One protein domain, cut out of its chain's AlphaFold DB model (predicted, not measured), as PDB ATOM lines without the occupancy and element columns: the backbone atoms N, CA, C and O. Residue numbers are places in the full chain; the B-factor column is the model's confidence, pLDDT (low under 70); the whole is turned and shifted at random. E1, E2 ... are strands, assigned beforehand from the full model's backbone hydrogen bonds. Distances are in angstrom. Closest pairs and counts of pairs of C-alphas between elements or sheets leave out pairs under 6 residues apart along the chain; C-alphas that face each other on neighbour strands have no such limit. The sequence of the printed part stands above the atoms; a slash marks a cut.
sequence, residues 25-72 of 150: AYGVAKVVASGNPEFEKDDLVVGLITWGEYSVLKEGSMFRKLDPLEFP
ATOM      1  N   ALA A  25     170.959  -4.298 178.388       85.69
ATOM      2  CA  ALA A  25     171.190  -3.628 177.121       85.69
ATOM      3  C   ALA A  25     172.115  -4.468 176.239       85.69
ATOM      4  O   ALA A  25     172.949  -5.228 176.723       85.69
ATOM      5  N   TYR A  26     171.999  -4.316 174.920       87.06
ATOM      6  CA  TYR A  26     172.987  -4.895 174.015       87.06
ATOM      7  C   TYR A  26     174.242  -4.021 173.996       87.06
ATOM      8  O   TYR A  26     174.149  -2.816 173.762       87.06
ATOM      9  N   GLY A  27     175.409  -4.612 174.230       89.75
ATOM     10  CA  GLY A  27     176.648  -3.855 174.352       89.75
ATOM     11  C   GLY A  27     177.905  -4.677 174.118       89.75
ATOM     12  O   GLY A  27     177.863  -5.899 173.967       89.75
ATOM     13  N   VAL A  28     179.031  -3.964 174.076       91.44
ATOM     14  CA  VAL A  28     180.380  -4.533 174.004       91.44
ATOM     15  C   VAL A  28     181.045  -4.350 175.360       91.44
ATOM     16  O   VAL A  28     181.010  -3.255 175.920       91.44
ATOM     17  N   ALA A  29     181.668  -5.405 175.868       91.75
ATOM     18  CA  ALA A  29     182.384  -5.396 177.133       91.75
ATOM     19  C   ALA A  29     183.744  -6.081 176.993       91.75
ATOM     20  O   ALA A  29     183.989  -6.837 176.053       91.75
ATOM     21  N   LYS A  30     184.628  -5.809 177.953       93.56
ATOM     22  CA  LYS A  30     185.914  -6.487 178.090       93.56
ATOM     23  C   LYS A  30     185.877  -7.401 179.307       93.56
ATOM     24  O   LYS A  30     185.448  -6.979 180.380       93.56
ATOM     25  N   VAL A  31     186.339  -8.635 179.154       93.94
ATOM     26  CA  VAL A  31     186.378  -9.620 180.234       93.94
ATOM     27  C   VAL A  31     187.422  -9.202 181.270       93.94
ATOM     28  O   VAL A  31     188.608  -9.073 180.971       93.94
ATOM     29  N   VAL A  32     186.981  -8.984 182.509       95.31
ATOM     30  CA  VAL A  32     187.867  -8.642 183.639       95.31
ATOM     31  C   VAL A  32     188.275  -9.894 184.417       95.31
ATOM     32  O   VAL A  32     189.424 -10.015 184.842       95.31
ATOM     33  N   ALA A  33     187.345 -10.834 184.576       93.25
ATOM     34  CA  ALA A  33     187.557 -12.151 185.160       93.25
ATOM     35  C   ALA A  33     186.527 -13.126 184.577       93.25
ATOM     36  O   ALA A  33     185.396 -12.727 184.296       93.25
ATOM     37  N   SER A  34     186.906 -14.393 184.419       91.62
ATOM     38  CA  SER A  34     186.020 -15.445 183.918       91.62
ATOM     39  C   SER A  34     186.242 -16.740 184.692       91.62
ATOM     40  O   SER A  34     187.378 -17.107 184.985       91.62
ATOM     41  N   GLY A  35     185.144 -17.422 185.019       89.75
ATOM     42  CA  GLY A  35     185.157 -18.820 185.457       89.75
ATOM     43  C   GLY A  35     184.882 -19.811 184.319       89.75
ATOM     44  O   GLY A  35     184.965 -21.014 184.539       89.75
ATOM     45  N   ASN A  36     184.543 -19.320 183.122       87.50
ATOM     46  CA  ASN A  36     184.323 -20.135 181.932       87.50
ATOM     47  C   ASN A  36     185.635 -20.201 181.120       87.50
ATOM     48  O   ASN A  36     186.150 -19.138 180.761       87.50
ATOM     49  N   PRO A  37     186.164 -21.405 180.811       88.75
ATOM     50  CA  PRO A  37     187.417 -21.569 180.069       88.75
ATOM     51  C   PRO A  37     187.383 -21.032 178.629       88.75
ATOM     52  O   PRO A  37     188.438 -20.864 178.033       88.75
ATOM     53  N   GLU A  38     186.208 -20.752 178.059       88.19
ATOM     54  CA  GLU A  38     186.076 -20.156 176.721       88.19
ATOM     55  C   GLU A  38     186.417 -18.657 176.677       88.19
ATOM     56  O   GLU A  38     186.615 -18.100 175.596       88.19
ATOM     57  N   PHE A  39     186.473 -17.999 177.839       90.25
ATOM     58  CA  PHE A  39     186.712 -16.563 177.954       90.25
ATOM     59  C   PHE A  39     187.908 -16.297 178.853       90.25
ATOM     60  O   PHE A  39     187.934 -16.691 180.019       90.25
ATOM     61  N   GLU A  40     188.871 -15.560 178.325       92.38
ATOM     62  CA  GLU A  40     190.075 -15.154 179.027       92.38
ATOM     63  C   GLU A  40     190.014 -13.670 179.388       92.38
ATOM     64  O   GLU A  40     189.232 -12.886 178.845       92.38
ATOM     65  N   LYS A  41     190.847 -13.266 180.348       93.88
ATOM     66  CA  LYS A  41     190.988 -11.854 180.700       93.88
ATOM     67  C   LYS A  41     191.386 -11.045 179.459       93.88
ATOM     68  O   LYS A  41     192.228 -11.475 178.683       93.88
ATOM     69  N   ASP A  42     190.810  -9.851 179.338       93.06
ATOM     70  CA  ASP A  42     190.993  -8.904 178.235       93.06
ATOM     71  C   ASP A  42     190.350  -9.308 176.896       93.06
ATOM     72  O   ASP A  42     190.375  -8.509 175.958       93.06
ATOM     73  N   ASP A  43     189.659 -10.452 176.830       92.06
ATOM     74  CA  ASP A  43     188.792 -10.767 175.697       92.06
ATOM     75  C   ASP A  43     187.689  -9.718 175.527       92.06
ATOM     76  O   ASP A  43     187.101  -9.223 176.495       92.06
ATOM     77  N   LEU A  44     187.365  -9.413 174.272       91.69
ATOM     78  CA  LEU A  44     186.210  -8.596 173.928       91.69
ATOM     79  C   LEU A  44     184.999  -9.490 173.693       91.69
ATOM     80  O   LEU A  44     185.077 -10.502 173.000       91.69
ATOM     81  N   VAL A  45     183.860  -9.088 174.244       90.94
ATOM     82  CA  VAL A  45     182.590  -9.796 174.091       90.94
ATOM     83  C   VAL A  45     181.493  -8.829 173.673       90.94
ATOM     84  O   VAL A  45     181.509  -7.655 174.042       90.94
ATOM     85  N   VAL A  46     180.525  -9.326 172.908       90.00
ATOM     86  CA  VAL A  46     179.302  -8.596 172.557       90.00
ATOM     87  C   VAL A  46     178.088  -9.424 172.931       90.00
ATOM     88  O   VAL A  46     178.061 -10.633 172.691       90.00
ATOM     89  N   GLY A  47     177.076  -8.790 173.509       88.19
ATOM     90  CA  GLY A  47     175.901  -9.502 173.985       88.19
ATOM     91  C   GLY A  47     174.934  -8.631 174.764       88.19
ATOM     92  O   GLY A  47     175.088  -7.413 174.828       88.19
ATOM     93  N   LEU A  48     173.938  -9.279 175.366       86.56
ATOM     94  CA  LEU A  48     173.147  -8.655 176.422       86.56
ATOM     95  C   LEU A  48     173.994  -8.551 177.690       86.56
ATOM     96  O   LEU A  48     174.463  -9.558 178.219       86.56
ATOM     97  N   ILE A  49     174.181  -7.323 178.148       88.25
ATOM     98  CA  ILE A  49     174.919  -6.958 179.352       88.25
ATOM     99  C   ILE A  49     174.042  -6.068 180.226       88.25
ATOM    100  O   ILE A  49     173.106  -5.435 179.743       88.25
ATOM    101  N   THR A  50     174.370  -5.967 181.506       88.75
ATOM    102  CA  THR A  50     173.725  -4.992 182.376       88.75
ATOM    103  C   THR A  50     174.246  -3.593 182.050       88.75
ATOM    104  O   THR A  50     175.445  -3.374 181.876       88.75
ATOM    105  N   TRP A  51     173.344  -2.620 181.979       89.31
ATOM    106  CA  TRP A  51     173.682  -1.224 181.773       89.31
ATOM    107  C   TRP A  51     174.339  -0.650 183.032       89.31
ATOM    108  O   TRP A  51     173.684  -0.180 183.961       89.31
ATOM    109  N   GLY A  52     175.665  -0.724 183.055       89.69
ATOM    110  CA  GLY A  52     176.527  -0.264 184.134       89.69
ATOM    111  C   GLY A  52     177.997  -0.438 183.756       89.69
ATOM    112  O   GLY A  52     178.316  -0.894 182.660       89.69
ATOM    113  N   GLU A  53     178.904  -0.071 184.659       92.19
ATOM    114  CA  GLU A  53     180.352  -0.179 184.413       92.19
ATOM    115  C   GLU A  53     180.853  -1.630 184.443       92.19
ATOM    116  O   GLU A  53     181.807  -1.977 183.749       92.19
ATOM    117  N   TYR A  54     180.190  -2.489 185.223       91.94
ATOM    118  CA  TYR A  54     180.509  -3.906 185.357       91.94
ATOM    119  C   TYR A  54     179.238  -4.740 185.255       91.94
ATOM    120  O   TYR A  54     178.180  -4.354 185.751       91.94
ATOM    121  N   SER A  55     179.356  -5.906 184.628       89.69
ATOM    122  CA  SER A  55     178.276  -6.880 184.493       89.69
ATOM    123  C   SER A  55     178.788  -8.262 184.858       89.69
ATOM    124  O   SER A  55     179.856  -8.668 184.400       89.69
ATOM    125  N   VAL A  56     178.015  -8.998 185.654       88.81
ATOM    126  CA  VAL A  56     178.266 -10.419 185.909       88.81
ATOM    127  C   VAL A  56     177.379 -11.217 184.965       88.81
ATOM    128  O   VAL A  56     176.168 -11.303 185.167       88.81
ATOM    129  N   LEU A  57     177.981 -11.784 183.922       83.25
ATOM    130  CA  LEU A  57     177.270 -12.605 182.946       83.25
ATOM    131  C   LEU A  57     177.193 -14.046 183.449       83.25
ATOM    132  O   LEU A  57     178.192 -14.611 183.894       83.25
ATOM    133  N   LYS A  58     175.994 -14.628 183.405       79.56
ATOM    134  CA  LYS A  58     175.764 -16.021 183.796       79.56
ATOM    135  C   LYS A  58     175.874 -16.927 182.575       79.56
ATOM    136  O   LYS A  58     175.708 -16.492 181.436       79.56
ATOM    137  N   GLU A  59     176.129 -18.206 182.820       72.50
ATOM    138  CA  GLU A  59     176.078 -19.220 181.770       72.50
ATOM    139  C   GLU A  59     174.698 -19.215 181.088       72.50
ATOM    140  O   GLU A  59     173.666 -19.057 181.744       72.50
ATOM    141  N   GLY A  60     174.685 -19.318 179.758       70.81
ATOM    142  CA  GLY A  60     173.466 -19.223 178.949       70.81
ATOM    143  C   GLY A  60     173.001 -17.799 178.620       70.81
ATOM    144  O   GLY A  60     172.035 -17.647 177.871       70.81
ATOM    145  N   SER A  61     173.662 -16.744 179.117       73.56
ATOM    146  CA  SER A  61     173.412 -15.387 178.612       73.56
ATOM    147  C   SER A  61     173.834 -15.276 177.137       73.56
ATOM    148  O   SER A  61     174.773 -15.927 176.684       73.56
ATOM    149  N   MET A  62     173.135 -14.445 176.359       78.31
ATOM    150  CA  MET A  62     173.425 -14.262 174.932       78.31
ATOM    151  C   MET A  62     174.605 -13.313 174.730       78.31
ATOM    152  O   MET A  62     174.419 -12.117 174.502       78.31
ATOM    153  N   PHE A  63     175.815 -13.859 174.807       84.38
ATOM    154  CA  PHE A  63     177.057 -13.164 174.496       84.38
ATOM    155  C   PHE A  63     177.983 -14.058 173.674       84.38
ATOM    156  O   PHE A  63     177.916 -15.283 173.739       84.38
ATOM    157  N   ARG A  64     178.836 -13.434 172.863       86.56
ATOM    158  CA  ARG A  64     179.865 -14.118 172.076       86.56
ATOM    159  C   ARG A  64     181.178 -13.359 172.146       86.56
ATOM    160  O   ARG A  64     181.172 -12.132 172.277       86.56
ATOM    161  N   LYS A  65     182.283 -14.086 172.001       89.06
ATOM    162  CA  LYS A  65     183.606 -13.494 171.811       89.06
ATOM    163  C   LYS A  65     183.631 -12.717 170.494       89.06
ATOM    164  O   LYS A  65     183.061 -13.151 169.492       89.06
ATOM    165  N   LEU A  66     184.221 -11.532 170.536       87.19
ATOM    166  CA  LEU A  66     184.498 -10.722 169.365       87.19
ATOM    167  C   LEU A  66     185.927 -10.988 168.925       87.19
ATOM    168  O   LEU A  66     186.864 -10.799 169.701       87.19
ATOM    169  N   ASP A  67     186.083 -11.352 167.659       81.25
ATOM    170  CA  ASP A  67     187.392 -11.318 167.034       81.25
ATOM    171  C   ASP A  67     187.833  -9.858 166.851       81.25
ATOM    172  O   ASP A  67     186.988  -8.976 166.640       81.25
ATOM    173  N   PRO A  68     189.142  -9.566 166.932       68.06
ATOM    174  CA  PRO A  68     189.655  -8.232 166.666       68.06
ATOM    175  C   PRO A  68     189.281  -7.821 165.242       68.06
ATOM    176  O   PRO A  68     189.725  -8.423 164.267       68.06
ATOM    177  N   LEU A  69     188.443  -6.796 165.124       70.44
ATOM    178  CA  LEU A  69     188.043  -6.236 163.840       70.44
ATOM    179  C   LEU A  69     188.770  -4.914 163.619       70.44
ATOM    180  O   LEU A  69     188.987  -4.152 164.556       70.44
ATOM    181  N   GLU A  70     189.080  -4.608 162.361       81.94
ATOM    182  CA  GLU A  70     189.715  -3.341 161.960       81.94
ATOM    183  C   GLU A  70     188.786  -2.117 162.119       81.94
ATOM    184  O   GLU A  70     189.167  -0.985 161.827       81.94
ATOM    185  N   PHE A  71     187.551  -2.328 162.584       84.06
ATOM    186  CA  PHE A  71     186.517  -1.306 162.713       84.06
ATOM    187  C   PHE A  71     186.319  -0.855 164.167       84.06
ATOM    188  O   PHE A  71     186.568  -1.627 165.096       84.06
ATOM    189  N   PRO A  72     185.783   0.360 164.392       87.75
ATOM    190  CA  PRO A  72     185.416   0.812 165.731       87.75
ATOM    191  C   PRO A  72     184.472  -0.175 166.430       87.75
ATOM    192  O   PRO A  72     183.463  -0.587 165.856       87.75
TER     193      PRO A  72
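Overview. This is residues 25 to 72 of the 150 residues of the protein "2-alkenal reductase (NADP(+)-dependent)" of Prunus yedoensis var. nudiflora (UniProt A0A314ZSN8). Little regular structure is present: a small three-stranded antiparallel sheet, E1 - E2 - E3, with two long loops, residues 31 to 43 and 51 to 62, bulging to one side of it and a tail, residues 66 to 72, leading away on the other. The printed part has 48 residues, 16 of them in three named strands, with no named helix; the class is all strand. It is compact, with a radius of gyration of the C-alphas of 10.4 A and spans of 29 by 24 by 18 A.

Along the chain. E1, residues 25 to 30, starts at C-alpha 25 (171.190, -3.628, 177.121) and is 15.0 A long. E2, residues 44 to 50, measures 15.5 A. E3, residues 63 to 65, measures 7.1 A and ends at C-alpha 65 (183.606, -13.494, 171.811).

Arrangement. The strands form a meander, each the antiparallel neighbour of the one before. In hairpin E1 and E2, N 27 and O 47 are 2.9 A apart, within hydrogen-bond range. In hairpin E2 and E3, N 46 and O 64 are 2.9 A apart, also within range.

Size, cuts and confidence. The farthest C-alphas, of Lys 58 and Glu 70, are 28.8 A apart. The printed part has no cut. Both links are long. Only residue 68 has pLDDT under 70.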